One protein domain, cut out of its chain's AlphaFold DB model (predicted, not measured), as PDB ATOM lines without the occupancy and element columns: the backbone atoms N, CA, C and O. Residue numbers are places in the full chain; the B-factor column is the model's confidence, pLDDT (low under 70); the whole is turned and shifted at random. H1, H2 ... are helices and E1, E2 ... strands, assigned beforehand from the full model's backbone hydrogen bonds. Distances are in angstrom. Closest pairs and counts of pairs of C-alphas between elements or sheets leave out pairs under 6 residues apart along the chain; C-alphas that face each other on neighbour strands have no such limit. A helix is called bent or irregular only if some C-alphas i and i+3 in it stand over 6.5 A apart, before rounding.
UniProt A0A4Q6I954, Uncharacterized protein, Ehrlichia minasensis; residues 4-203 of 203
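This is residues 4 to 203 of the 203 residues of an uncharacterized protein of Ehrlichia minasensis (UniProt A0A4Q6I954). A long antiparallel sheet of eight strands is curled like part of a barrel and wraps round one helix, H4. A small sheet, E1 E2 E8, packs face to face on a part of it, with its strands crossed, and the hairpin tips of E3 E4 and of E12 E13 lie at the far ends of the long axis. The printed part has 200 residues, with four named helices and thirteen strands in the order E1 E2 E3 E4 H1 H2 E5 E6 E7 H3 E8 E9 H4 E10 E11 E12 E13; the class is mixed, helices and strands. Strand beside strand, the sheets run E9 E7 E6 E5 E11 E12 E13 E10, then E1 E2 E8, then E3 E4, all antiparallel. The whole is compact, with a radius of gyration of the C-alphas of 18.1 A and spans of 60 by 46 by 29 A.

E1, residues 4 to 7, and E2, residues 13 to 17, form a hairpin, with N 4 and O 16 2.8 A apart, within hydrogen-bond range. E3, residues 21 to 25, and E4, residues 31 to 36, form a hairpin that is a sheet of its own, with N 22 and O 35 at 2.7 A. H1, residues 39 to 42, has its closest C-alpha pair with E4 at Leu 35 and Asn 42, 5.9 A. H2, residues 55 to 58, only grazes the eight-stranded sheet, with its residues 56 to 58. E5, residues 63 to 72, E6, residues 78 to 87, and E7, residues 93 to 102, form a meander, each strand the antiparallel neighbour of the one before; N 69 and O 82 are 2.9 A apart, N 81 and O 99 2.8 A. E5 bends by 66 degrees at residue 66. H3, residues 106 to 112, only grazes the small sheet; its closest C-alpha pair with E2 is Pro 17 and Val 110, 6.2 A. E8, residues 114 to 116, is the neighbour of E2, with N 114 and O 15 at 2.8 A. E9, residues 121 to 127, is an edge strand beside E7, with N 98 and O 123 at 2.8 A. The large sheet curls round H4, residues 136 to 150; the closest C-alphas of H4 and E6 are those of Phe 82 and Ser 140, 6.7 A. H4 is irregular: C-alphas 146 and 149 are 7.6 A apart. E10, residues 152 to 155, E11, residues 161 to 168, E12, residues 174 to 190, and E13, residues 195 to 202, form a Greek key, a meander of E11 E12 E13 with E10 the antiparallel neighbour of E13. E11 is the neighbour of E5, with N 70 and O 168 at 2.9 A. E12 bends by 68 degrees at residue 186; its pairing is staggered, with E11 over residues 174 to 182 and with E13 over 182 to 190. The sheet is a folded sheet, bent back on itself: E9 E7 E6 E5 E11 face E13 E10, with E12 as the hinge. It forms a sandwich, two sheets face to face, with E1 E2 E8, the strands at 67 degrees. Every O i to N i+4 pair is within hydrogen-bond range in H3, and 9 of 11 in H4; H1 and H2 are too short for such a pair.

E1 begins at C-alpha 4, (31.864, -32.970, 58.048). From first to last C-alpha, E5 is 24.8 A long, E6 27.2 A, E7 28.8 A and H4 20.1 A. H4 begins at C-alpha 136, (40.437, -19.950, 49.409). E11 measures 22.0 A, E12 38.6 A and E13 22.6 A, ending at C-alpha 202, (34.485, -26.851, 30.267).

The two C-alphas farthest apart are those of Ser 27 and Asn 194, 61.6 A. The printed part has no cut. The link H1 to H2, residues 43 to 54, is long. The mean pLDDT of the printed part is 90.5; residues 131 to 133, 191 and 193 to 194 are under 70.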
ATOM      1  N   THR A   4      30.890 -31.915  57.791       96.88
ATOM      2  CA  THR A   4      31.864 -32.970  58.048       96.88
ATOM      3  C   THR A   4      31.740 -34.055  56.987       96.88
ATOM      4  O   THR A   4      30.632 -34.475  56.646       96.88
ATOM      5  N   LEU A   5      32.879 -34.523  56.469       96.38
ATOM      6  CA  LEU A   5      32.919 -35.660  55.554       96.38
ATOM      7  C   LEU A   5      32.856 -36.978  56.320       96.38
ATOM      8  O   LEU A   5      33.750 -37.311  57.101       96.38
ATOM      9  N   LEU A   6      31.819 -37.747  56.025       95.50
ATOM     10  CA  LEU A   6      31.563 -39.092  56.506       95.50
ATOM     11  C   LEU A   6      31.538 -40.074  55.331       95.50
ATOM     12  O   LEU A   6      31.568 -39.685  54.162       95.50
ATOM     13  N   ILE A   7      31.516 -41.362  55.656       94.25
ATOM     14  CA  ILE A   7      31.542 -42.452  54.683       94.25
ATOM     15  C   ILE A   7      30.413 -43.414  55.025       94.25
ATOM     16  O   ILE A   7      30.193 -43.725  56.196       94.25
ATOM     17  N   PHE A   8      29.704 -43.879  54.004       93.88
ATOM     18  CA  PHE A   8      28.752 -44.975  54.128       93.88
ATOM     19  C   PHE A   8      29.439 -46.339  53.982       93.88
ATOM     20  O   PHE A   8      30.548 -46.455  53.464       93.88
ATOM     21  N   GLY A   9      28.777 -47.404  54.429       90.44
ATOM     22  CA  GLY A   9      29.247 -48.787  54.345       90.44
ATOM     23  C   GLY A   9      29.466 -49.270  52.912       90.44
ATOM     24  O   GLY A   9      30.312 -50.131  52.692       90.44
ATOM     25  N   ASP A  10      28.770 -48.676  51.938       90.62
ATOM     26  CA  ASP A  10      28.985 -48.910  50.504       90.62
ATOM     27  C   ASP A  10      30.179 -48.118  49.927       90.62
ATOM     28  O   ASP A  10      30.505 -48.243  48.748       90.62
ATOM     29  N   GLY A  11      30.854 -47.320  50.758       91.88
ATOM     30  CA  GLY A  11      32.003 -46.501  50.394       91.88
ATOM     31  C   GLY A  11      31.654 -45.138  49.801       91.88
ATOM     32  O   GLY A  11      32.579 -44.404  49.464       91.88
ATOM     33  N   LYS A  12      30.376 -44.769  49.660       93.94
ATOM     34  CA  LYS A  12      30.010 -43.422  49.206       93.94
ATOM     35  C   LYS A  12      30.335 -42.371  50.254       93.94
ATOM     36  O   LYS A  12      30.415 -42.644  51.454       93.94
ATOM     37  N   ILE A  13      30.492 -41.145  49.775       94.81
ATOM     38  CA  ILE A  13      30.832 -39.995  50.602       94.81
ATOM     39  C   ILE A  13      29.549 -39.293  51.018       94.81
ATOM     40  O   ILE A  13      28.694 -38.999  50.184       94.81
ATOM     41  N   LEU A  14      29.456 -38.957  52.296       95.38
ATOM     42  CA  LEU A  14      28.409 -38.111  52.841       95.38
ATOM     43  C   LEU A  14      29.046 -36.821  53.362       95.38
ATOM     44  O   LEU A  14      29.928 -36.864  54.214       95.38
ATOM     45  N   LEU A  15      28.589 -35.671  52.883       96.00
ATOM     46  CA  LEU A  15      28.833 -34.393  53.542       96.00
ATOM     47  C   LEU A  15      27.628 -34.080  54.413       96.00
ATOM     48  O   LEU A  15      26.528 -33.941  53.888       96.00
ATOM     49  N   HIS A  16      27.815 -33.969  55.722       96.06
ATOM     50  CA  HIS A  16      26.703 -33.764  56.648       96.06
ATOM     51  C   HIS A  16      26.962 -32.582  57.589       96.06
ATOM     52  O   HIS A  16      28.126 -32.333  57.916       96.06
ATOM     53  N   PRO A  17      25.929 -31.845  58.036       96.12
ATOM     54  CA  PRO A  17      26.107 -30.710  58.933       96.12
ATOM     55  C   PRO A  17      26.877 -31.095  60.194       96.12
ATOM     56  O   PRO A  17      26.520 -32.033  60.910       96.12
ATOM     57  N   THR A  18      27.957 -30.366  60.477       95.56
ATOM     58  CA  THR A  18      28.884 -30.712  61.566       95.56
ATOM     59  C   THR A  18      28.191 -30.723  62.929       95.56
ATOM     60  O   THR A  18      28.483 -31.571  63.766       95.56
ATOM     61  N   ASN A  19      27.227 -29.828  63.150       94.31
ATOM     62  CA  ASN A  19      26.436 -29.771  64.384       94.31
ATOM     63  C   ASN A  19      25.505 -30.982  64.584       94.31
ATOM     64  O   ASN A  19      24.981 -31.164  65.681       94.31
ATOM     65  N   GLN A  20      25.301 -31.797  63.550       94.69
ATOM     66  CA  GLN A  20      24.546 -33.049  63.601       94.69
ATOM     67  C   GLN A  20      25.465 -34.279  63.659       94.69
ATOM     68  O   GLN A  20      24.976 -35.406  63.675       94.69
ATOM     69  N   CYS A  21      26.786 -34.082  63.712       94.31
ATOM     70  CA  CYS A  21      27.781 -35.145  63.792       94.31
ATOM     71  C   CYS A  21      28.333 -35.265  65.223       94.31
ATOM     72  O   CYS A  21      29.000 -34.367  65.734       94.31
ATOM     73  N   GLY A  22      28.112 -36.405  65.871       92.00
ATOM     74  CA  GLY A  22      28.743 -36.778  67.133       92.00
ATOM     75  C   GLY A  22      29.999 -37.612  66.898       92.00
ATOM     76  O   GLY A  22      29.918 -38.701  66.339       92.00
ATOM     77  N   ILE A  23      31.158 -37.148  67.368       89.62
ATOM     78  CA  ILE A  23      32.424 -37.897  67.307       89.62
ATOM     79  C   ILE A  23      32.770 -38.386  68.714       89.62
ATOM     80  O   ILE A  23      32.979 -37.584  69.624       89.62
ATOM     81  N   LYS A  24      32.852 -39.705  68.900       88.56
ATOM     82  CA  LYS A  24      33.306 -40.315  70.154       88.56
ATOM     83  C   LYS A  24      34.800 -40.584  70.091       88.56
ATOM     84  O   LYS A  24      35.326 -41.031  69.070       88.56
ATOM     85  N   ARG A  25      35.473 -40.327  71.210       89.94
ATOM     86  CA  ARG A  25      36.907 -40.553  71.381       89.94
ATOM     87  C   ARG A  25      37.168 -41.428  72.593       89.94
ATOM     88  O   ARG A  25      36.381 -41.421  73.540       89.94
ATOM     89  N   ASN A  26      38.258 -42.185  72.559       90.00
ATOM     90  CA  ASN A  26      38.762 -42.875  73.740       90.00
ATOM     91  C   ASN A  26      39.509 -41.897  74.672       90.00
ATOM     92  O   ASN A  26      39.648 -40.710  74.372       90.00
ATOM     93  N   SER A  27      40.017 -42.414  75.792       88.38
ATOM     94  CA  SER A  27      40.832 -41.665  76.761       88.38
ATOM     95  C   SER A  27      42.086 -41.026  76.159       88.38
ATOM     96  O   SER A  27      42.536 -39.999  76.655       88.38
ATOM     97  N   ASP A  28      42.620 -41.596  75.076       87.38
ATOM     98  CA  ASP A  28      43.822 -41.109  74.386       87.38
ATOM     99  C   ASP A  28      43.494 -40.076  73.291       87.38
ATOM    100  O   ASP A  28      44.360 -39.707  72.497       87.38
ATOM    101  N   GLY A  29      42.230 -39.654  73.182       81.19
ATOM    102  CA  GLY A  29      41.765 -38.700  72.174       81.19
ATOM    103  C   GLY A  29      41.591 -39.282  70.766       81.19
ATOM    104  O   GLY A  29      41.229 -38.540  69.849       81.19
ATOM    105  N   LYS A  30      41.796 -40.592  70.574       83.19
ATOM    106  CA  LYS A  30      41.584 -41.274  69.289       83.19
ATOM    107  C   LYS A  30      40.102 -41.471  69.022       83.19
ATOM    108  O   LYS A  30      39.350 -41.860  69.913       83.19
ATOM    109  N   ILE A  31      39.702 -41.249  67.777       84.06
ATOM    110  CA  ILE A  31      38.319 -41.407  67.324       84.06
ATOM    111  C   ILE A  31      37.946 -42.893  67.359       84.06
ATOM    112  O   ILE A  31      38.628 -43.719  66.757       84.06
ATOM    113  N   THR A  32      36.878 -43.228  68.080       83.50
ATOM    114  CA  THR A  32      36.387 -44.606  68.245       83.50
ATOM    115  C   THR A  32      35.137 -44.872  67.431       83.50
ATOM    116  O   THR A  32      34.988 -45.948  66.861       83.50
ATOM    117  N   SER A  33      34.237 -43.898  67.360       84.94
ATOM    118  CA  SER A  33      33.040 -43.980  66.538       84.94
ATOM    119  C   SER A  33      32.558 -42.586  66.174       84.94
ATOM    120  O   SER A  33      32.935 -41.589  66.791       84.94
ATOM    121  N   TYR A  34      31.663 -42.529  65.207       88.44
ATOM    122  CA  TYR A  34      30.964 -41.320  64.824       88.44
ATOM    123  C   TYR A  34      29.506 -41.689  64.542       88.44
ATOM    124  O   TYR A  34      29.193 -42.837  64.230       88.44
ATOM    125  N   LEU A  35      28.618 -40.742  64.778       91.88
ATOM    126  CA  LEU A  35      27.174 -40.913  64.711       91.88
ATOM    127  C   LEU A  35      26.547 -39.608  64.243       91.88
ATOM    128  O   LEU A  35      27.064 -38.529  64.506       91.88
ATOM    129  N   LEU A  36      25.418 -39.731  63.579       92.69
ATOM    130  CA  LEU A  36      24.536 -38.655  63.193       92.69
ATOM    131  C   LEU A  36      23.389 -38.533  64.191       92.69
ATOM    132  O   LEU A  36      22.965 -39.524  64.797       92.69
ATOM    133  N   SER A  37      22.864 -37.317  64.324       90.00
ATOM    134  CA  SER A  37      21.596 -37.062  65.014       90.00
ATOM    135  C   SER A  37      20.445 -37.843  64.374       90.00
ATOM    136  O   SER A  37      19.557 -38.319  65.080       90.00
ATOM    137  N   ASP A  38      20.485 -38.037  63.050       87.25
ATOM    138  CA  ASP A  38      19.572 -38.934  62.348       87.25
ATOM    139  C   ASP A  38      19.978 -40.404  62.546       87.25
ATOM    140  O   ASP A  38      20.902 -40.937  61.923       87.25
ATOM    141  N   SER A  39      19.235 -41.086  63.419       86.12
ATOM    142  CA  SER A  39      19.448 -42.503  63.720       86.12
ATOM    143  C   SER A  39      19.261 -43.444  62.523       86.12
ATOM    144  O   SER A  39      19.858 -44.522  62.519       86.12
ATOM    145  N   SER A  40      18.488 -43.054  61.504       88.00
ATOM    146  CA  SER A  40      18.230 -43.899  60.333       88.00
ATOM    147  C   SER A  40      19.483 -44.072  59.469       88.00
ATOM    148  O   SER A  40      19.766 -45.168  58.971       88.00
ATOM    149  N   LEU A  41      20.298 -43.019  59.381       88.12
ATOM    150  CA  LEU A  41      21.547 -43.004  58.628       88.12
ATOM    151  C   LEU A  41      22.695 -43.689  59.374       88.12
ATOM    152  O   LEU A  41      23.602 -44.211  58.733       88.12
ATOM    153  N   ASN A  42      22.644 -43.767  60.709       91.31
ATOM    154  CA  ASN A  42      23.705 -44.385  61.516       91.31
ATOM    155  C   ASN A  42      23.997 -45.839  61.140       91.31
ATOM    156  O   ASN A  42      25.151 -46.258  61.166       91.31
ATOM    157  N   SER A  43      22.966 -46.597  60.763       89.62
ATOM    158  CA  SER A  43      23.113 -47.991  60.321       89.62
ATOM    159  C   SER A  43      23.861 -48.139  58.993       89.62
ATOM    160  O   SER A  43      24.388 -49.209  58.698       89.62
ATOM    161  N   GLN A  44      23.913 -47.067  58.201       92.69
ATOM    162  CA  GLN A  44      24.538 -47.039  56.886       92.69
ATOM    163  C   GLN A  44      25.971 -46.519  56.943       92.69
ATOM    164  O   GLN A  44      26.673 -46.623  55.946       92.69
ATOM    165  N   LEU A  45      26.417 -45.943  58.062       92.69
ATOM    166  CA  LEU A  45      27.768 -45.401  58.203       92.69
ATOM    167  C   LEU A  45      28.831 -46.510  58.136       92.69
ATOM    168  O   LEU A  45      28.626 -47.626  58.608       92.69
ATOM    169  N   GLY A  46      29.980 -46.196  57.539       91.19
ATOM    170  CA  GLY A  46      31.061 -47.141  57.278       91.19
ATOM    171  C   GLY A  46      32.456 -46.528  57.371       91.19
ATOM    172  O   GLY A  46      32.655 -45.320  57.424       91.19
ATOM    173  N   HIS A  47      33.483 -47.364  57.419       89.94
ATOM    174  CA  HIS A  47      34.850 -46.874  57.586       89.94
ATOM    175  C   HIS A  47      35.564 -46.653  56.247       89.94
ATOM    176  O   HIS A  47      35.244 -47.314  55.255       89.94
ATOM    177  N   PRO A  48      36.585 -45.773  56.216       90.69
ATOM    178  CA  PRO A  48      37.505 -45.676  55.093       90.69
ATOM    179  C   PRO A  48      38.016 -47.050  54.644       90.69
ATOM    180  O   PRO A  48      38.665 -47.768  55.401       90.69
ATOM    181  N   SER A  49      37.757 -47.392  53.385       90.38
ATOM    182  CA  SER A  49      38.307 -48.575  52.718       90.38
ATOM    183  C   SER A  49      39.218 -48.184  51.557       90.38
ATOM    184  O   SER A  49      38.841 -47.360  50.722       90.38
ATOM    185  N   ALA A  50      40.395 -48.811  51.471       88.69
ATOM    186  CA  ALA A  50      41.331 -48.639  50.354       88.69
ATOM    187  C   ALA A  50      40.828 -49.264  49.036       88.69
ATOM    188  O   ALA A  50      41.338 -48.939  47.964       88.69
ATOM    189  N   GLN A  51      39.829 -50.150  49.115       89.50
ATOM    190  CA  GLN A  51      39.225 -50.826  47.962       89.50
ATOM    191  C   GLN A  51      38.029 -50.061  47.372       89.50
ATOM    192  O   GLN A  51      37.528 -50.448  46.322       89.50
ATOM    193  N   SER A  52      37.574 -48.984  48.020       90.25
ATOM    194  CA  SER A  52      36.462 -48.166  47.526       90.25
ATOM    195  C   SER A  52      36.822 -47.441  46.227       90.25
ATOM    196  O   SER A  52      37.938 -46.929  46.083       90.25
ATOM    197  N   SER A  53      35.851 -47.296  45.322       89.19
ATOM    198  CA  SER A  53      35.950 -46.388  44.168       89.19
ATOM    199  C   SER A  53      36.226 -44.940  44.602       89.19
ATOM    200  O   SER A  53      36.914 -44.199  43.907       89.19
ATOM    201  N   TYR A  54      35.801 -44.572  45.815       90.44
ATOM    202  CA  TYR A  54      35.975 -43.252  46.422       90.44
ATOM    203  C   TYR A  54      37.237 -43.134  47.298       90.44
ATOM    204  O   TYR A  54      37.378 -42.178  48.065       90.44
ATOM    205  N   ARG A  55      38.192 -44.075  47.199       88.94
ATOM    206  CA  ARG A  55      39.388 -44.146  48.068       88.94
ATOM    207  C   ARG A  55      40.177 -42.838  48.196       88.94
ATOM    208  O   ARG A  55      40.747 -42.572  49.251       88.94
ATOM    209  N   ASN A  56      40.197 -42.003  47.156       86.81
ATOM    210  CA  ASN A  56      40.917 -40.726  47.186       86.81
ATOM    211  C   ASN A  56      40.311 -39.764  48.219       86.81
ATOM    212  O   ASN A  56      41.040 -39.066  48.920       86.81
ATOM    213  N   PHE A  57      38.991 -39.794  48.380       91.69
ATOM    214  CA  PHE A  57      38.268 -38.979  49.350       91.69
ATOM    215  C   PHE A  57      38.208 -39.619  50.733       91.69
ATOM    216  O   PHE A  57      38.139 -38.910  51.731       91.69
ATOM    217  N   HIS A  58      38.315 -40.948  50.812       93.06
ATOM    218  CA  HIS A  58      38.406 -41.661  52.087       93.06
ATOM    219  C   HIS A  58      39.603 -41.210  52.932       93.06
ATOM    220  O   HIS A  58      39.536 -41.235  54.159       93.06
ATOM    221  N   SER A  59      40.685 -40.754  52.292       89.75
ATOM    222  CA  SER A  59      41.828 -40.155  52.991       89.75
ATOM    223  C   SER A  59      41.464 -38.878  53.765       89.75
ATOM    224  O   SER A  59      42.114 -38.555  54.753       89.75
ATOM    225  N   MET A  60      40.401 -38.184  53.349       93.69
ATOM    226  CA  MET A  60      39.880 -36.955  53.955       93.69
ATOM    227  C   MET A  60      38.729 -37.223  54.935       93.69
ATOM    228  O   MET A  60      37.996 -36.299  55.291       93.69
ATOM    229  N   PHE A  61      38.543 -38.467  55.377       93.88
ATOM    230  CA  PHE A  61      37.523 -38.826  56.358       93.88
ATOM    231  C   PHE A  61      37.583 -37.947  57.619       93.88
ATOM    232  O   PHE A  61      38.665 -37.669  58.139       93.88
ATOM    233  N   LEU A  62      36.415 -37.500  58.090       94.69
ATOM    234  CA  LEU A  62      36.228 -36.570  59.215       94.69
ATOM    235  C   LEU A  62      36.869 -35.192  59.030       94.69
ATOM    236  O   LEU A  62      37.096 -34.469  60.001       94.69
ATOM    237  N   SER A  63      37.143 -34.793  57.789       95.88
ATOM    238  CA  SER A  63      37.481 -33.399  57.518       95.88
ATOM    239  C   SER A  63      36.265 -32.504  57.693       95.88
ATOM    240  O   SER A  63      35.160 -32.870  57.284       95.88
ATOM    241  N   ARG A  64      36.492 -31.321  58.264       96.19
ATOM    242  CA  ARG A  64      35.476 -30.290  58.463       96.19
ATOM    243  C   ARG A  64      35.685 -29.166  57.456       96.19
ATOM    244  O   ARG A  64      36.767 -28.583  57.408       96.19
ATOM    245  N   PHE A  65      34.652 -28.870  56.681       96.12
ATOM    246  CA  PHE A  65      34.614 -27.848  55.643       96.12
ATOM    247  C   PHE A  65      33.787 -26.665  56.126       96.12
ATOM    248  O   PHE A  65      32.599 -26.817  56.411       96.12
ATOM    249  N   THR A  66      34.420 -25.502  56.230       94.75
ATOM    250  CA  THR A  66      33.820 -24.278  56.787       94.75
ATOM    251  C   THR A  66      33.777 -23.133  55.783       94.75
ATOM    252  O   THR A  66      33.001 -22.195  55.940       94.75
ATOM    253  N   GLU A  67      34.598 -23.221  54.743       94.25
ATOM    254  CA  GLU A  67      34.714 -22.234  53.678       94.25
ATOM    255  C   GLU A  67      34.263 -22.869  52.368       94.25
ATOM    256  O   GLU A  67      34.415 -24.076  52.154       94.25
ATOM    257  N   TYR A  68      33.674 -22.066  51.490       95.06
ATOM    258  CA  TYR A  68      33.165 -22.565  50.225       95.06
ATOM    259  C   TYR A  68      33.123 -21.469  49.166       95.06
ATOM    260  O   TYR A  68      33.064 -20.281  49.474       95.06
ATOM    261  N   VAL A  69      33.153 -21.897  47.909       96.50
ATOM    262  CA  VAL A  69      32.905 -21.052  46.741       96.50
ATOM    263  C   VAL A  69      31.876 -21.746  45.871       96.50
ATOM    264  O   VAL A  69      32.028 -22.923  45.540       96.50
ATOM    265  N   ILE A  70      30.843 -21.011  45.483       96.50
ATOM    266  CA  ILE A  70      29.843 -21.459  44.521       96.50
ATOM    267  C   ILE A  70      30.205 -20.864  43.171       96.50
ATOM    268  O   ILE A  70      30.434 -19.662  43.056       96.50
ATOM    269  N   VAL A  71      30.225 -21.708  42.147       96.50
ATOM    270  CA  VAL A  71      30.330 -21.298  40.754       96.50
ATOM    271  C   VAL A  71      29.018 -21.622  40.066       96.50
ATOM    272  O   VAL A  71      28.671 -22.790  39.880       96.50
ATOM    273  N   ASN A  72      28.293 -20.574  39.695       94.75
ATOM    274  CA  ASN A  72      26.999 -20.679  39.037       94.75
ATOM    275  C   ASN A  72      27.063 -20.150  37.599       94.75
ATOM    276  O   ASN A  72      27.941 -19.370  37.221       94.75
ATOM    277  N   SER A  73      26.114 -20.596  36.778       93.06
ATOM    278  CA  SER A  73      25.905 -20.077  35.429       93.06
ATOM    279  C   SER A  73      24.459 -20.261  35.003       93.06
ATOM    280  O   SER A  73      23.844 -21.304  35.236       93.06
ATOM    281  N   THR A  74      23.912 -19.287  34.282       87.06
ATOM    282  CA  THR A  74      22.614 -19.448  33.610       87.06
ATOM    283  C   THR A  74      22.665 -20.525  32.523       87.06
ATOM    284  O   THR A  74      21.637 -21.116  32.209       87.06
ATOM    285  N   GLY A  75      23.853 -20.819  31.980       84.62
ATOM    286  CA  GLY A  75      24.052 -21.809  30.924       84.62
ATOM    287  C   GLY A  75      24.266 -23.250  31.396       84.62
ATOM    288  O   GLY A  75      24.314 -24.137  30.549       84.62
ATOM    289  N   LEU A  76      24.401 -23.484  32.705       88.75
ATOM    290  CA  LEU A  76      24.588 -24.816  33.290       88.75
ATOM    291  C   LEU A  76      23.326 -25.260  34.038       88.75
ATOM    292  O   LEU A  76      22.596 -24.426  34.559       88.75
ATOM    293  N   GLU A  77      23.062 -26.562  34.110       89.62
ATOM    294  CA  GLU A  77      21.937 -27.116  34.894       89.62
ATOM    295  C   GLU A  77      22.309 -27.400  36.356       89.62
ATOM    296  O   GLU A  77      21.439 -27.566  37.209       89.62
ATOM    297  N   GLN A  78      23.609 -27.449  36.644       93.19
ATOM    298  CA  GLN A  78      24.175 -27.741  37.955       93.19
ATOM    299  C   GLN A  78      25.102 -26.599  38.366       93.19
ATOM    300  O   GLN A  78      25.799 -26.032  37.519       93.19
ATOM    301  N   ASP A  79      25.134 -26.310  39.661       94.44
ATOM    302  CA  ASP A  79      26.149 -25.445  40.246       94.44
ATOM    303  C   ASP A  79      27.388 -26.277  40.580       94.44
ATOM    304  O   ASP A  79      27.309 -27.480  40.848       94.44
ATOM    305  N   ILE A  80      28.547 -25.634  40.572       95.75
ATOM    306  CA  ILE A  80      29.803 -26.240  41.002       95.75
ATOM    307  C   ILE A  80      30.146 -25.651  42.365       95.75
ATOM    308  O   ILE A  80      30.100 -24.438  42.556       95.75
ATOM    309  N   ILE A  81      30.508 -26.501  43.314       96.19
ATOM    310  CA  ILE A  81      30.891 -26.102  44.663       96.19
ATOM    311  C   ILE A  81      32.331 -26.507  44.940       96.19
ATOM    312  O   ILE A  81      32.726 -27.660  44.754       96.19
ATOM    313  N   PHE A  82      33.105 -25.544  45.420       96.88
ATOM    314  CA  PHE A  82      34.371 -25.786  46.084       96.88
ATOM    315  C   PHE A  82      34.128 -25.732  47.582       96.88
ATOM    316  O   PHE A  82      33.566 -24.760  48.078       96.88
ATOM    317  N   LEU A  83      34.570 -26.754  48.296       96.06
ATOM    318  CA  LEU A  83      34.542 -26.808  49.749       96.06
ATOM    319  C   LEU A  83      35.975 -26.824  50.248       96.06
ATOM    320  O   LEU A  83      36.780 -27.614  49.760       96.06
ATOM    321  N   PHE A  84      36.271 -25.991  51.237       95.50
ATOM    322  CA  PHE A  84      37.587 -25.859  51.843       95.50
ATOM    323  C   PHE A  84      37.494 -26.084  53.347       95.50
ATOM    324  O   PHE A  84      36.545 -25.668  54.019       95.50
ATOM    325  N   GLY A  85      38.467 -26.820  53.870       94.75
ATOM    326  CA  GLY A  85      38.395 -27.314  55.230       94.75
ATOM    327  C   GLY A  85      39.720 -27.791  55.785       94.75
ATOM    328  O   GLY A  85      40.767 -27.703  55.141       94.75
ATOM    329  N   ARG A  86      39.657 -28.341  56.995       94.50
ATOM    330  CA  ARG A  86      40.797 -28.950  57.682       94.50
ATOM    331  C   ARG A  86      40.466 -30.367  58.121       94.50
ATOM    332  O   ARG A  86      39.354 -30.661  58.558       94.50
ATOM    333  N   SER A  87      41.459 -31.240  58.019       93.00
ATOM    334  CA  SER A  87      41.369 -32.623  58.470       93.00
ATOM    335  C   SER A  87      42.167 -32.819  59.746       93.00
ATOM    336  O   SER A  87      43.395 -32.745  59.734       93.00
ATOM    337  N   GLU A  88      41.487 -33.118  60.849       88.19
ATOM    338  CA  GLU A  88      42.170 -33.472  62.094       88.19
ATOM    339  C   GLU A  88      42.902 -34.815  61.973       88.19
ATOM    340  O   GLU A  88      44.022 -34.963  62.459       88.19
ATOM    341  N   VAL A  89      42.310 -35.767  61.244       87.69
ATOM    342  CA  VAL A  89      42.886 -37.098  61.002       87.69
ATOM    343  C   VAL A  89      44.213 -37.005  60.241       87.69
ATOM    344  O   VAL A  89      45.112 -37.813  60.462       87.69
ATOM    345  N   LEU A  90      44.374 -35.986  59.395       88.81
ATOM    346  CA  LEU A  90      45.612 -35.717  58.660       88.81
ATOM    347  C   LEU A  90      46.521 -34.690  59.358       88.81
ATOM    348  O   LEU A  90      47.339 -34.049  58.697       88.81
ATOM    349  N   GLY A  91      46.388 -34.506  60.675       87.88
ATOM    350  CA  GLY A  91      47.244 -33.604  61.451       87.88
ATOM    351  C   GLY A  91      46.984 -32.121  61.178       87.88
ATOM    352  O   GLY A  91      47.916 -31.324  61.166       87.88
ATOM    353  N   GLY A  92      45.731 -31.750  60.906       88.50
ATOM    354  CA  GLY A  92      45.320 -30.368  60.650       88.50
ATOM    355  C   GLY A  92      45.569 -29.883  59.220       88.50
ATOM    356  O   GLY A  92      45.471 -28.684  58.967       88.50
ATOM    357  N   ARG A  93      45.887 -30.783  58.279       91.19
ATOM    358  CA  ARG A  93      46.099 -30.417  56.870       91.19
ATOM    359  C   ARG A  93      44.850 -29.800  56.252       91.19
ATOM    360  O   ARG A  93      43.731 -30.247  56.507       91.19
ATOM    361  N   ASN A  94      45.079 -28.824  55.381       93.50
ATOM    362  CA  ASN A  94      44.035 -28.233  54.561       93.50
ATOM    363  C   ASN A  94      43.592 -29.222  53.484       93.50
ATOM    364  O   ASN A  94      44.414 -29.886  52.843       93.50
ATOM    365  N   VAL A  95      42.286 -29.291  53.279       95.12
ATOM    366  CA  VAL A  95      41.642 -30.167  52.306       95.12
ATOM    367  C   VAL A  95      40.653 -29.385  51.460       95.12
ATOM    368  O   VAL A  95      40.148 -28.342  51.879       95.12
ATOM    369  N   PHE A  96      40.364 -29.914  50.276       95.31
ATOM    370  CA  PHE A  96      39.330 -29.381  49.409       95.31
ATOM    371  C   PHE A  96      38.525 -30.484  48.723       95.31
ATOM    372  O   PHE A  96      39.026 -31.585  48.475       95.31
ATOM    373  N   ILE A  97      37.284 -30.156  48.378       96.00
ATOM    374  CA  ILE A  97      36.416 -30.955  47.510       96.00
ATOM    375  C   ILE A  97      35.855 -30.045  46.426       96.00
ATOM    376  O   ILE A  97      35.456 -28.918  46.700       96.00
ATOM    377  N   LEU A  98      35.820 -30.562  45.206       96.38
ATOM    378  CA  LEU A  98      35.131 -29.986  44.068       96.38
ATOM    379  C   LEU A  98      34.020 -30.945  43.640       96.38
ATOM    380  O   LEU A  98      34.284 -32.093  43.266       96.38
ATOM    381  N   ALA A  99      32.782 -30.474  43.700       95.62
ATOM    382  CA  ALA A  99      31.606 -31.265  43.363       95.62
ATOM    383  C   ALA A  99      30.580 -30.432  42.594       95.62
ATOM    384  O   ALA A  99      30.603 -29.203  42.619       95.62
ATOM    385  N   LYS A 100      29.673 -31.114  41.906       94.94
ATOM    386  CA  LYS A 100      28.473 -30.536  41.312       94.94
ATOM    387  C   LYS A 100      27.306 -30.725  42.264       94.94
ATOM    388  O   LYS A 100      27.201 -31.755  42.925       94.94
ATOM    389  N   THR A 101      26.406 -29.759  42.276       93.19
ATOM    390  CA  THR A 101      25.153 -29.826  43.019       93.19
ATOM    391  C   THR A 101      24.008 -29.345  42.141       93.19
ATOM    392  O   THR A 101      24.213 -28.612  41.172       93.19
ATOM    393  N   ALA A 102      22.785 -29.781  42.439       91.38
ATOM    394  CA  ALA A 102      21.616 -29.259  41.740       91.38
ATOM    395  C   ALA A 102      21.512 -27.741  41.954       91.38
ATOM    396  O   ALA A 102      21.888 -27.240  43.020       91.38
ATOM    397  N   LYS A 103      20.991 -27.007  40.972       89.69
ATOM    398  CA  LYS A 103      20.741 -25.575  41.153       89.69
ATOM    399  C   LYS A 103      19.896 -25.301  42.389       89.69
ATOM    400  O   LYS A 103      18.996 -26.076  42.714       89.69
ATOM    401  N   ASP A 104      20.238 -24.226  43.091       83.19
ATOM    402  CA  ASP A 104      19.514 -23.727  44.267       83.19
ATOM    403  C   ASP A 104      19.425 -24.726  45.445       83.19
ATOM    404  O   ASP A 104      18.688 -24.517  46.408       83.19
ATOM    405  N   SER A 105      20.218 -25.805  45.422       87.75
ATOM    406  CA  SER A 105      20.197 -26.861  46.449       87.75
ATOM    407  C   SER A 105      21.131 -26.608  47.635       87.75
ATOM    408  O   SER A 105      21.169 -27.406  48.569       87.75
ATOM    409  N   ILE A 106      21.857 -25.485  47.642       86.44
ATOM    410  CA  ILE A 106      22.812 -25.137  48.706       86.44
ATOM    411  C   ILE A 106      22.138 -25.128  50.079       86.44
ATOM    412  O   ILE A 106      22.711 -25.631  51.042       86.44
ATOM    413  N   ARG A 107      20.905 -24.610  50.173       87.25
ATOM    414  CA  ARG A 107      20.145 -24.621  51.429       87.25
ATOM    415  C   ARG A 107      19.950 -26.049  51.949       87.25
ATOM    416  O   ARG A 107      20.230 -26.278  53.119       87.25
ATOM    417  N   ASN A 108      19.536 -26.973  51.081       88.50
ATOM    418  CA  ASN A 108      19.302 -28.377  51.438       88.50
ATOM    419  C   ASN A 108      20.606 -29.061  51.862       88.50
ATOM    420  O   ASN A 108      20.655 -29.787  52.847       88.50
ATOM    421  N   LEU A 109      21.697 -28.759  51.160       89.12
ATOM    422  CA  LEU A 109      23.023 -29.256  51.502       89.12
ATOM    423  C   LEU A 109      23.470 -28.787  52.900       89.12
ATOM    424  O   LEU A 109      24.102 -29.554  53.622       89.12
ATOM    425  N   VAL A 110      23.118 -27.565  53.319       88.56
ATOM    426  CA  VAL A 110      23.426 -27.055  54.669       88.56
ATOM    427  C   VAL A 110      22.487 -27.610  55.749       88.56
ATOM    428  O   VAL A 110      22.926 -27.752  56.889       88.56
ATOM    429  N   SER A 111      21.221 -27.907  55.439       89.88
ATOM    430  CA  SER A 111      20.258 -28.436  56.420       89.88
ATOM    431  C   SER A 111      20.367 -29.942  56.630       89.88
ATOM    432  O   SER A 111      20.355 -30.399  57.773       89.88
ATOM    433  N   ASP A 112      20.500 -30.692  55.538       90.88
ATOM    434  CA  ASP A 112      20.311 -32.147  55.513       90.88
ATOM    435  C   ASP A 112      21.598 -32.891  55.122       90.88
ATOM    436  O   ASP A 112      21.753 -34.092  55.358       90.88
ATOM    437  N   GLY A 113      22.570 -32.168  54.564       92.75
ATOM    438  CA  GLY A 113      23.750 -32.762  53.958       92.75
ATOM    439  C   GLY A 113      23.478 -33.298  52.553       92.75
ATOM    440  O   GLY A 113      22.410 -33.113  51.972       92.75
ATOM    441  N   ILE A 114      24.482 -33.948  51.976       94.31
ATOM    442  CA  ILE A 114      24.422 -34.511  50.631       94.31
ATOM    443  C   ILE A 114      25.292 -35.761  50.526       94.31
ATOM    444  O   ILE A 114      26.429 -35.797  51.001       94.31
ATOM    445  N   THR A 115      24.758 -36.786  49.868       94.44
ATOM    446  CA  THR A 115      25.552 -37.941  49.442       94.44
ATOM    447  C   THR A 115      26.155 -37.626  48.086       94.44
ATOM    448  O   THR A 115      25.421 -37.322  47.150       94.44
ATOM    449  N   LEU A 116      27.477 -37.689  47.983       93.50
ATOM    450  CA  LEU A 116      28.188 -37.437  46.739       93.50
ATOM    451  C   LEU A 116      28.467 -38.763  46.036       93.50
ATOM    452  O   LEU A 116      29.136 -39.641  46.585       93.50
ATOM    453  N   ASP A 117      27.964 -38.879  44.813       90.44
ATOM    454  CA  ASP A 117      28.241 -39.992  43.911       90.44
ATOM    455  C   ASP A 117      29.215 -39.586  42.790       90.44
ATOM    456  O   ASP A 117      29.640 -38.430  42.681       90.44
ATOM    457  N   ASP A 118      29.557 -40.548  41.933       88.38
ATOM    458  CA  ASP A 118      30.457 -40.353  40.790       88.38
ATOM    459  C   ASP A 118      29.953 -39.314  39.771       88.38
ATOM    460  O   ASP A 118      30.742 -38.760  39.006       88.38
ATOM    461  N   SER A 119      28.646 -39.033  39.733       89.31
ATOM    462  CA  SER A 119      28.079 -38.019  38.842       89.31
ATOM    463  C   SER A 119      28.261 -36.604  39.387       89.31
ATOM    464  O   SER A 119      28.260 -35.651  38.601       89.31
ATOM    465  N   MET A 120      28.418 -36.466  40.707       93.06
ATOM    466  CA  MET A 120      28.593 -35.201  41.415       93.06
ATOM    467  C   MET A 120      30.065 -34.870  41.649       93.06
ATOM    468  O   MET A 120      30.461 -33.717  41.497       93.06
ATOM    469  N   LEU A 121      30.887 -35.851  42.013       94.06
ATOM    470  CA  LEU A 121      32.295 -35.625  42.334       94.06
ATOM    471  C   LEU A 121      33.107 -35.257  41.091       94.06
ATOM    472  O   LEU A 121      33.112 -35.971  40.093       94.06
ATOM    473  N   ILE A 122      33.851 -34.156  41.183       94.62
ATOM    474  CA  ILE A 122      34.823 -33.748  40.160       94.62
ATOM    475  C   ILE A 122      36.238 -34.067  40.651       94.62
ATOM    476  O   ILE A 122      37.060 -34.599  39.911       94.62
ATOM    477  N   GLY A 123      36.530 -33.769  41.920       93.75
ATOM    478  CA  GLY A 123      37.786 -34.157  42.550       93.75
ATOM    479  C   GLY A 123      37.951 -33.586  43.953       93.75
ATOM    480  O   GLY A 123      37.049 -32.962  44.503       93.75
ATOM    481  N   GLY A 124      39.104 -33.828  44.559       93.62
ATOM    482  CA  GLY A 124      39.405 -33.381  45.914       93.62
ATOM    483  C   GLY A 124      40.781 -33.851  46.355       93.62
ATOM    484  O   GLY A 124      41.407 -34.683  45.692       93.62
ATOM    485  N   GLY A 125      41.259 -33.320  47.473       93.19
ATOM    486  CA  GLY A 125      42.554 -33.700  48.015       93.19
ATOM    487  C   GLY A 125      43.052 -32.774  49.112       93.19
ATOM    488  O   GLY A 125      42.327 -31.934  49.640       93.19
ATOM    489  N   THR A 126      44.325 -32.942  49.456       91.75
ATOM    490  CA  THR A 126      45.028 -32.099  50.426       91.75
ATOM    491  C   THR A 126      45.842 -31.027  49.720       91.75
ATOM    492  O   THR A 126      46.435 -31.300  48.677       91.75
ATOM    493  N   THR A 127      45.984 -29.863  50.345       84.94
ATOM    494  CA  THR A 127      46.951 -28.845  49.925       84.94
ATOM    495  C   THR A 127      48.020 -28.645  50.995       84.94
ATOM    496  O   THR A 127      47.738 -28.662  52.194       84.94
ATOM    497  N   SER A 128      49.271 -28.490  50.559       74.06
ATOM    498  CA  SER A 128      50.387 -28.110  51.431       74.06
ATOM    499  C   SER A 128      50.420 -26.607  51.715       74.06
ATOM    500  O   SER A 128      51.135 -26.178  52.617       74.06
ATOM    501  N   GLN A 129      49.672 -25.805  50.952       70.12
ATOM    502  CA  GLN A 129      49.590 -24.361  51.137       70.12
ATOM    503  C   GLN A 129      48.572 -24.030  52.233       70.12
ATOM    504  O   GLN A 129      47.499 -24.631  52.319       70.12
ATOM    505  N   SER A 130      48.914 -23.071  53.096       72.31
ATOM    506  CA  SER A 130      47.965 -22.567  54.088       72.31
ATOM    507  C   SER A 130      46.918 -21.689  53.401       72.31
ATOM    508  O   SER A 130      47.298 -20.831  52.601       72.31
ATOM    509  N   PHE A 131      45.633 -21.822  53.745       69.62
ATOM    510  CA  PHE A 131      44.617 -20.851  53.305       69.62
ATOM    511  C   PHE A 131      44.874 -19.433  53.849       69.62
ATOM    512  O   PHE A 131      44.395 -18.459  53.284       69.62
ATOM    513  N   GLU A 132      45.713 -19.292  54.882       67.81
ATOM    514  CA  GLU A 132      46.213 -17.988  55.348       67.81
ATOM    515  C   GLU A 132      47.222 -17.372  54.365       67.81
ATOM    516  O   GLU A 132      47.306 -16.156  54.234       67.81
ATOM    517  N   SER A 133      47.991 -18.211  53.659       69.38
ATOM    518  CA  SER A 133      48.978 -17.764  52.664       69.38
ATOM    519  C   SER A 133      48.376 -17.551  51.275       69.38
ATOM    520  O   SER A 133      48.852 -16.707  50.518       69.38
ATOM    521  N   LEU A 134      47.326 -18.301  50.942       78.69
ATOM    522  CA  LEU A 134      46.550 -18.146  49.721       78.69
ATOM    523  C   LEU A 134      45.067 -18.282  50.083       78.69
ATOM    524  O   LEU A 134      44.619 -19.410  50.300       78.69
ATOM    525  N   PRO A 135      44.309 -17.169  50.133       89.00
ATOM    526  CA  PRO A 135      42.887 -17.209  50.445       89.00
ATOM    527  C   PRO A 135      42.154 -18.205  49.551       89.00
ATOM    528  O   PRO A 135      42.469 -18.332  48.358       89.00
ATOM    529  N   TYR A 136      41.165 -18.897  50.111       91.00
ATOM    530  CA  TYR A 136      40.437 -19.950  49.409       91.00
ATOM    531  C   TYR A 136      39.800 -19.452  48.097       91.00
ATOM    532  O   TYR A 136      39.710 -20.223  47.146       91.00
ATOM    533  N   GLN A 137      39.467 -18.158  47.981       94.31
ATOM    534  CA  GLN A 137      39.003 -17.527  46.737       94.31
ATOM    535  C   GLN A 137      40.053 -17.553  45.614       94.31
ATOM    536  O   GLN A 137      39.738 -17.763  44.444       94.31
ATOM    537  N   GLN A 138      41.331 -17.325  45.930       93.25
ATOM    538  CA  GLN A 138      42.393 -17.418  44.922       93.25
ATOM    539  C   GLN A 138      42.715 -18.876  44.608       93.25
ATOM    540  O   GLN A 138      42.978 -19.222  43.454       93.25
ATOM    541  N   TYR A 139      42.647 -19.744  45.618       93.56
ATOM    542  CA  TYR A 139      42.869 -21.168  45.421       93.56
ATOM    543  C   TYR A 139      41.761 -21.815  44.578       93.56
ATOM    544  O   TYR A 139      42.062 -22.610  43.691       93.56
ATOM    545  N   SER A 140      40.496 -21.409  44.746       95.56
ATOM    546  CA  SER A 140      39.382 -21.886  43.918       95.56
ATOM    547  C   SER A 140      39.574 -21.532  42.447       95.56
ATOM    548  O   SER A 140      39.300 -22.361  41.586       95.56
ATOM    549  N   LYS A 141      40.115 -20.346  42.135       96.12
ATOM    550  CA  LYS A 141      40.465 -19.965  40.756       96.12
ATOM    551  C   LYS A 141      41.547 -20.872  40.173       96.12
ATOM    552  O   LYS A 141      41.423 -21.318  39.036       96.12
ATOM    553  N   GLN A 142      42.595 -21.170  40.944       94.19
ATOM    554  CA  GLN A 142      43.664 -22.073  40.504       94.19
ATOM    555  C   GLN A 142      43.142 -23.492  40.266       94.19
ATOM    556  O   GLN A 142      43.395 -24.065  39.205       94.19
ATOM    557  N   LEU A 143      42.380 -24.034  41.219       94.44
ATOM    558  CA  LEU A 143      41.758 -25.349  41.098       94.44
ATOM    559  C   LEU A 143      40.794 -25.401  39.914       94.44
ATOM    560  O   LEU A 143      40.824 -26.363  39.154       94.44
ATOM    561  N   PHE A 144      39.982 -24.361  39.711       96.00
ATOM    562  CA  PHE A 144      39.071 -24.298  38.576       96.00
ATOM    563  C   PHE A 144      39.833 -24.368  37.251       96.00
ATOM    564  O   PHE A 144      39.535 -25.225  36.425       96.00
ATOM    565  N   THR A 145      40.874 -23.554  37.067       94.75
ATOM    566  CA  THR A 145      41.711 -23.600  35.859       94.75
ATOM    567  C   THR A 145      42.330 -24.981  35.635       94.75
ATOM    568  O   THR A 145      42.382 -25.452  34.501       94.75
ATOM    569  N   GLN A 146      42.766 -25.650  36.703       93.94
ATOM    570  CA  GLN A 146      43.375 -26.980  36.624       93.94
ATOM    571  C   GLN A 146      42.356 -28.087  36.344       93.94
ATOM    572  O   GLN A 146      42.693 -29.051  35.666       93.94
ATOM    573  N   MET A 147      41.126 -27.971  36.847       94.69
ATOM    574  CA  MET A 147      40.158 -29.074  36.891       94.69
ATOM    575  C   MET A 147      38.934 -28.873  35.994       94.69
ATOM    576  O   MET A 147      38.158 -29.812  35.841       94.69
ATOM    577  N   LYS A 148      38.744 -27.703  35.364       94.38
ATOM    578  CA  LYS A 148      37.550 -27.401  34.547       94.38
ATOM    579  C   LYS A 148      37.289 -28.415  33.430       94.38
ATOM    580  O   LYS A 148      36.139 -28.760  33.173       94.38
ATOM    581  N   HIS A 149      38.348 -28.990  32.865       93.12
ATOM    582  CA  HIS A 149      38.264 -30.031  31.837       93.12
ATOM    583  C   HIS A 149      37.651 -31.357  32.336       93.12
ATOM    584  O   HIS A 149      37.211 -32.169  31.527       93.12
ATOM    585  N   LEU A 150      37.601 -31.585  33.653       93.38
ATOM    586  CA  LEU A 150      36.961 -32.750  34.276       93.38
ATOM    587  C   LEU A 150      35.458 -32.538  34.507       93.38
ATOM    588  O   LEU A 150      34.734 -33.483  34.823       93.38
ATOM    589  N   ILE A 151      34.973 -31.302  34.367       94.06
ATOM    590  CA  ILE A 151      33.589 -30.943  34.664       94.06
ATOM    591  C   ILE A 151      32.712 -31.313  33.475       94.06
ATOM    592  O   ILE A 151      32.667 -30.601  32.472       94.06
ATOM    593  N   LYS A 152      31.991 -32.428  33.614       92.38
ATOM    594  CA  LYS A 152      30.995 -32.875  32.638       92.38
ATOM    595  C   LYS A 152      29.665 -32.153  32.833       92.38
ATOM    596  O   LYS A 152      29.068 -32.223  33.913       92.38
ATOM    597  N   VAL A 153      29.200 -31.532  31.757       89.75
ATOM    598  CA  VAL A 153      27.928 -30.822  31.626       89.75
ATOM    599  C   VAL A 153      27.043 -31.596  30.659       89.75
ATOM    600  O   VAL A 153      27.469 -31.905  29.549       89.75
ATOM    601  N   TYR A 154      25.814 -31.890  31.069       88.12
ATOM    602  CA  TYR A 154      24.813 -32.507  30.205       88.12
ATOM    603  C   TYR A 154      23.931 -31.418  29.600       88.12
ATOM    604  O   TYR A 154      23.581 -30.453  30.277       88.12
ATOM    605  N   CYS A 155      23.603 -31.547  28.318       86.00
ATOM    606  CA  CYS A 155      22.706 -30.625  27.630       86.00
ATOM    607  C   CYS A 155      22.042 -31.289  26.420       86.00
ATOM    608  O   CYS A 155      22.538 -32.289  25.902       86.00
ATOM    609  N   ASN A 156      20.961 -30.681  25.934       85.94
ATOM    610  CA  ASN A 156      20.176 -31.198  24.806       85.94
ATOM    611  C   ASN A 156      20.561 -30.564  23.457       85.94
ATOM    612  O   ASN A 156      19.973 -30.885  22.432       85.94
ATOM    613  N   GLU A 157      21.528 -29.642  23.446       85.00
ATOM    614  CA  GLU A 157      21.920 -28.911  22.239       85.00
ATOM    615  C   GLU A 157      23.258 -29.421  21.680       85.00
ATOM    616  O   GLU A 157      24.247 -29.473  22.429       85.00
ATOM    617  N   PRO A 158      23.344 -29.706  20.368       81.50
ATOM    618  CA  PRO A 158      24.614 -30.000  19.717       81.50
ATOM    619  C   PRO A 158      25.514 -28.753  19.660       81.50
ATOM    620  O   PRO A 158      25.045 -27.627  19.523       81.50
ATOM    621  N   GLY A 159      26.834 -28.956  19.724       84.56
ATOM    622  CA  GLY A 159      27.834 -27.901  19.492       84.56
ATOM    623  C   GLY A 159      28.350 -27.182  20.743       84.56
ATOM    624  O   GLY A 159      27.938 -27.453  21.866       84.56
ATOM    625  N   ASN A 160      29.308 -26.278  20.558       88.81
ATOM    626  CA  ASN A 160      29.968 -25.590  21.668       88.81
ATOM    627  C   ASN A 160      29.112 -24.431  22.196       88.81
ATOM    628  O   ASN A 160      28.414 -23.774  21.425       88.81
ATOM    629  N   ARG A 161      29.200 -24.136  23.496       87.50
ATOM    630  CA  ARG A 161      28.470 -23.017  24.114       87.50
ATOM    631  C   ARG A 161      29.376 -22.206  25.023       87.50
ATOM    632  O   ARG A 161      30.071 -22.775  25.862       87.50
ATOM    633  N   ASN A 162      29.320 -20.885  24.891       90.94
ATOM    634  CA  ASN A 162      29.979 -19.981  25.825       90.94
ATOM    635  C   ASN A 162      29.174 -19.883  27.120       90.94
ATOM    636  O   ASN A 162      27.950 -19.726  27.101       90.94
ATOM    637  N   CYS A 163      29.877 -19.954  28.239       92.00
ATOM    638  CA  CYS A 163      29.326 -19.873  29.576       92.00
ATOM    639  C   CYS A 163      30.023 -18.747  30.334       92.00
ATOM    640  O   CYS A 163      31.245 -18.608  30.284       92.00
ATOM    641  N   ILE A 164      29.225 -17.963  31.053       95.88
ATOM    642  CA  ILE A 164      29.714 -17.018  32.052       95.88
ATOM    643  C   ILE A 164      29.554 -17.709  33.400       95.88
ATOM    644  O   ILE A 164      28.448 -18.142  33.739       95.88
ATOM    645  N   LEU A 165      30.659 -17.868  34.112       96.69
ATOM    646  CA  LEU A 165      30.747 -18.571  35.383       96.69
ATOM    647  C   LEU A 165      31.053 -17.549  36.471       96.69
ATOM    648  O   LEU A 165      32.135 -16.961  36.469       96.69
ATOM    649  N   ASN A 166      30.114 -17.339  37.388       97.62
ATOM    650  CA  ASN A 166      30.273 -16.370  38.470       97.62
ATOM    651  C   ASN A 166      30.649 -17.095  39.754       97.62
ATOM    652  O   ASN A 166      30.020 -18.091  40.106       97.62
ATOM    653  N   PHE A 167      31.664 -16.579  40.438       97.94
ATOM    654  CA  PHE A 167      32.200 -17.141  41.666       97.94
ATOM    655  C   PHE A 167      31.741 -16.283  42.840       97.94
ATOM    656  O   PHE A 167      32.061 -15.091  42.914       97.94
ATOM    657  N   THR A 168      31.019 -16.918  43.753       96.56
ATOM    658  CA  THR A 168      30.508 -16.319  44.984       96.56
ATOM    659  C   THR A 168      31.135 -17.032  46.173       96.56
ATOM    660  O   THR A 168      31.194 -18.264  46.186       96.56
ATOM    661  N   ASP A 169      31.650 -16.281  47.141       94.88
ATOM    662  CA  ASP A 169      32.317 -16.839  48.318       94.88
ATOM    663  C   ASP A 169      31.348 -17.184  49.461       94.88
ATOM    664  O   ASP A 169      30.123 -17.182  49.293       94.88
ATOM    665  N   SER A 170      31.900 -17.539  50.627       89.62
ATOM    666  CA  SER A 170      31.105 -18.003  51.761       89.62
ATOM    667  C   SER A 170      30.214 -16.932  52.379       89.62
ATOM    668  O   SER A 170      29.226 -17.295  53.028       89.62
ATOM    669  N   ASP A 171      30.562 -15.661  52.171       90.50
ATOM    670  CA  ASP A 171      29.846 -14.493  52.681       90.50
ATOM    671  C   ASP A 171      28.740 -14.043  51.713       90.50
ATOM    672  O   ASP A 171      27.930 -13.180  52.044       90.50
ATOM    673  N   GLY A 172      28.645 -14.688  50.545       91.06
ATOM    674  CA  GLY A 172      27.701 -14.325  49.493       91.06
ATOM    675  C   GLY A 172      28.242 -13.252  48.551       91.06
ATOM    676  O   GLY A 172      27.498 -12.772  47.696       91.06
ATOM    677  N   GLU A 173      29.526 -12.907  48.659       95.19
ATOM    678  CA  GLU A 173      30.142 -11.864  47.854       95.19
ATOM    679  C   GLU A 173      30.635 -12.427  46.521       95.19
ATOM    680  O   GLU A 173      31.327 -13.448  46.434       95.19
ATOM    681  N   TRP A 174      30.268 -11.748  45.437       95.88
ATOM    682  CA  TRP A 174      30.782 -12.055  44.108       95.88
ATOM    683  C   TRP A 174      32.190 -11.472  43.962       95.88
ATOM    684  O   TRP A 174      32.370 -10.256  43.981       95.88
ATOM    685  N   PHE A 175      33.188 -12.335  43.756       96.94
ATOM    686  CA  PHE A 175      34.592 -11.919  43.655       96.94
ATOM    687  C   PHE A 175      35.278 -12.233  42.314       96.94
ATOM    688  O   PHE A 175      36.361 -11.706  42.048       96.94
ATOM    689  N   TYR A 176      34.719 -13.110  41.471       97.69
ATOM    690  CA  TYR A 176      35.345 -13.476  40.196       97.69
ATOM    691  C   TYR A 176      34.343 -13.925  39.125       97.69
ATOM    692  O   TYR A 176      33.272 -14.445  39.433       97.69
ATOM    693  N   THR A 177      34.724 -13.743  37.859       97.38
ATOM    694  CA  THR A 177      33.961 -14.181  36.686       97.38
ATOM    695  C   THR A 177      34.904 -14.817  35.682       97.38
ATOM    696  O   THR A 177      35.895 -14.200  35.293       97.38
ATOM    697  N   GLU A 178      34.573 -16.021  35.228       96.31
ATOM    698  CA  GLU A 178      35.276 -16.714  34.150       96.31
ATOM    699  C   GLU A 178      34.373 -16.797  32.915       96.31
ATOM    700  O   GLU A 178      33.200 -17.167  33.002       96.31
ATOM    701  N   TYR A 179      34.947 -16.496  31.754       95.31
ATOM    702  CA  TYR A 179      34.331 -16.767  30.462       95.31
ATOM    703  C   TYR A 179      34.943 -18.050  29.915       95.31
ATOM    704  O   TYR A 179      36.136 -18.089  29.625       95.31
ATOM    705  N   ALA A 180      34.129 -19.093  29.797       93.88
ATOM    706  CA  ALA A 180      34.576 -20.416  29.385       93.88
ATOM    707  C   ALA A 180      33.741 -20.932  28.215       93.88
ATOM    708  O   ALA A 180      32.600 -20.509  28.010       93.88
ATOM    709  N   THR A 181      34.284 -21.886  27.469       93.38
ATOM    710  CA  THR A 181      33.552 -22.553  26.392       93.38
ATOM    711  C   THR A 181      33.357 -24.016  26.749       93.38
ATOM    712  O   THR A 181      34.299 -24.738  27.052       93.38
ATOM    713  N   THR A 182      32.116 -24.482  26.691       93.44
ATOM    714  CA  THR A 182      31.821 -25.911  26.755       93.44
ATOM    715  C   THR A 182      32.070 -26.540  25.392       93.44
ATOM    716  O   THR A 182      31.578 -26.040  24.377       93.44
ATOM    717  N   MET A 183      32.836 -27.625  25.364       92.69
ATOM    718  CA  MET A 183      33.148 -28.380  24.153       92.69
ATOM    719  C   MET A 183      32.532 -29.770  24.217       92.69
ATOM    720  O   MET A 183      32.492 -30.383  25.283       92.69
ATOM    721  N   LEU A 184      32.040 -30.262  23.081       91.31
ATOM    722  CA  LEU A 184      31.466 -31.602  22.992       91.31
ATOM    723  C   LEU A 184      32.517 -32.675  23.306       91.31
ATOM    724  O   LEU A 184      33.584 -32.702  22.696       91.31
ATOM    725  N   HIS A 185      32.179 -33.572  24.227       89.50
ATOM    726  CA  HIS A 185      33.001 -34.715  24.611       89.50
ATOM    727  C   HIS A 185      32.411 -36.031  24.093       89.50
ATOM    728  O   HIS A 185      33.116 -36.823  23.473       89.50
ATOM    729  N   SER A 186      31.114 -36.260  24.317       89.38
ATOM    730  CA  SER A 186      30.412 -37.464  23.859       89.38
ATOM    731  C   SER A 186      28.918 -37.210  23.656       89.38
ATOM    732  O   SER A 186      28.376 -36.211  24.129       89.38
ATOM    733  N   VAL A 187      28.249 -38.125  22.954       89.25
ATOM    734  CA  VAL A 187      26.791 -38.132  22.775       89.25
ATOM    735  C   VAL A 187      26.250 -39.434  23.351       89.25
ATOM    736  O   VAL A 187      26.735 -40.514  23.020       89.25
ATOM    737  N   GLU A 188      25.266 -39.324  24.231       88.50
ATOM    738  CA  GLU A 188      24.533 -40.437  24.820       88.50
ATOM    739  C   GLU A 188      23.158 -40.516  24.158       88.50
ATOM    740  O   GLU A 188      22.387 -39.561  24.202       88.50
ATOM    741  N   VAL A 189      22.847 -41.652  23.535       82.94
ATOM    742  CA  VAL A 189      21.565 -41.860  22.849       82.94
ATOM    743  C   VAL A 189      20.718 -42.815  23.676       82.94
ATOM    744  O   VAL A 189      21.086 -43.978  23.862       82.94
ATOM    745  N   ASN A 190      19.571 -42.343  24.166       76.50
ATOM    746  CA  ASN A 190      18.614 -43.216  24.831       76.50
ATOM    747  C   ASN A 190      17.831 -44.022  23.784       76.50
ATOM    748  O   ASN A 190      16.911 -43.509  23.145       76.50
ATOM    749  N   GLN A 191      18.171 -45.306  23.647       65.56
ATOM    750  CA  GLN A 191      17.592 -46.209  22.644       65.56
ATOM    751  C   GLN A 191      16.073 -46.418  22.773       65.56
ATOM    752  O   GLN A 191      15.444 -46.852  21.814       65.56
ATOM    753  N   LEU A 192      15.473 -46.113  23.930       72.50
ATOM    754  CA  LEU A 192      14.032 -46.278  24.158       72.50
ATOM    755  C   LEU A 192      13.211 -45.022  23.826       72.50
ATOM    756  O   LEU A 192      12.006 -45.135  23.624       72.50
ATOM    757  N   GLY A 193      13.843 -43.843  23.782       67.19
ATOM    758  CA  GLY A 193      13.157 -42.551  23.624       67.19
ATOM    759  C   GLY A 193      13.591 -41.725  22.414       67.19
ATOM    760  O   GLY A 193      12.923 -40.753  22.090       67.19
ATOM    761  N   ASN A 194      14.683 -42.107  21.737       67.44
ATOM    762  CA  ASN A 194      15.325 -41.304  20.689       67.44
ATOM    763  C   ASN A 194      15.818 -39.920  21.172       67.44
ATOM    764  O   ASN A 194      16.105 -39.049  20.356       67.44
ATOM    765  N   ASP A 195      15.944 -39.738  22.490       80.19
ATOM    766  CA  ASP A 195      16.501 -38.533  23.096       80.19
ATOM    767  C   ASP A 195      18.030 -38.614  23.104       80.19
ATOM    768  O   ASP A 195      18.626 -39.540  23.672       80.19
ATOM    769  N   GLU A 196      18.661 -37.622  22.482       85.44
ATOM    770  CA  GLU A 196      20.108 -37.432  22.494       85.44
ATOM    771  C   GLU A 196      20.501 -36.495  23.637       85.44
ATOM    772  O   GLU A 196      20.015 -35.367  23.743       85.44
ATOM    773  N   LYS A 197      21.430 -36.942  24.483       88.62
ATOM    774  CA  LYS A 197      22.096 -36.106  25.479       88.62
ATOM    775  C   LYS A 197      23.534 -35.861  25.066       88.62
ATOM    776  O   LYS A 197      24.317 -36.786  24.866       88.62
ATOM    777  N   TYR A 198      23.904 -34.595  24.988       89.75
ATOM    778  CA  TYR A 198      25.257 -34.169  24.674       89.75
ATOM    779  C   TYR A 198      26.018 -33.949  25.978       89.75
ATOM    780  O   TYR A 198      25.622 -33.130  26.811       89.75
ATOM    781  N   VAL A 199      27.121 -34.671  26.144       91.69
ATOM    782  CA  VAL A 199      28.048 -34.510  27.265       91.69
ATOM    783  C   VAL A 199      29.162 -33.578  26.817       91.69
ATOM    784  O   VAL A 199      29.873 -33.857  25.848       91.69
ATOM    785  N   LYS A 200      29.325 -32.463  27.524       93.12
ATOM    786  CA  LYS A 200      30.326 -31.432  27.246       93.12
ATOM    787  C   LYS A 200      31.290 -31.269  28.416       93.12
ATOM    788  O   LYS A 200      30.931 -31.555  29.554       93.12
ATOM    789  N   THR A 201      32.491 -30.775  28.146       94.00
ATOM    790  CA  THR A 201      33.489 -30.390  29.158       94.00
ATOM    791  C   THR A 201      33.783 -28.900  29.087       94.00
ATOM    792  O   THR A 201      33.632 -28.294  28.028       94.00
ATOM    793  N   ILE A 202      34.178 -28.288  30.204       93.81
ATOM    794  CA  ILE A 202      34.485 -26.851  30.267       93.81
ATOM    795  C   ILE A 202      35.957 -26.608  29.890       93.81
ATOM    796  O   ILE A 202      36.850 -27.248  30.447       93.81
ATOM    797  N   HIS A 203      36.198 -25.662  28.977       90.44
ATOM    798  CA  HIS A 203      37.517 -25.220  28.510       90.44
ATOM    799  C   HIS A 203      37.738 -23.730  28.757       90.44
ATOM    800  O   HIS A 203      36.774 -22.941  28.650       90.44
TER     801      HIS A 203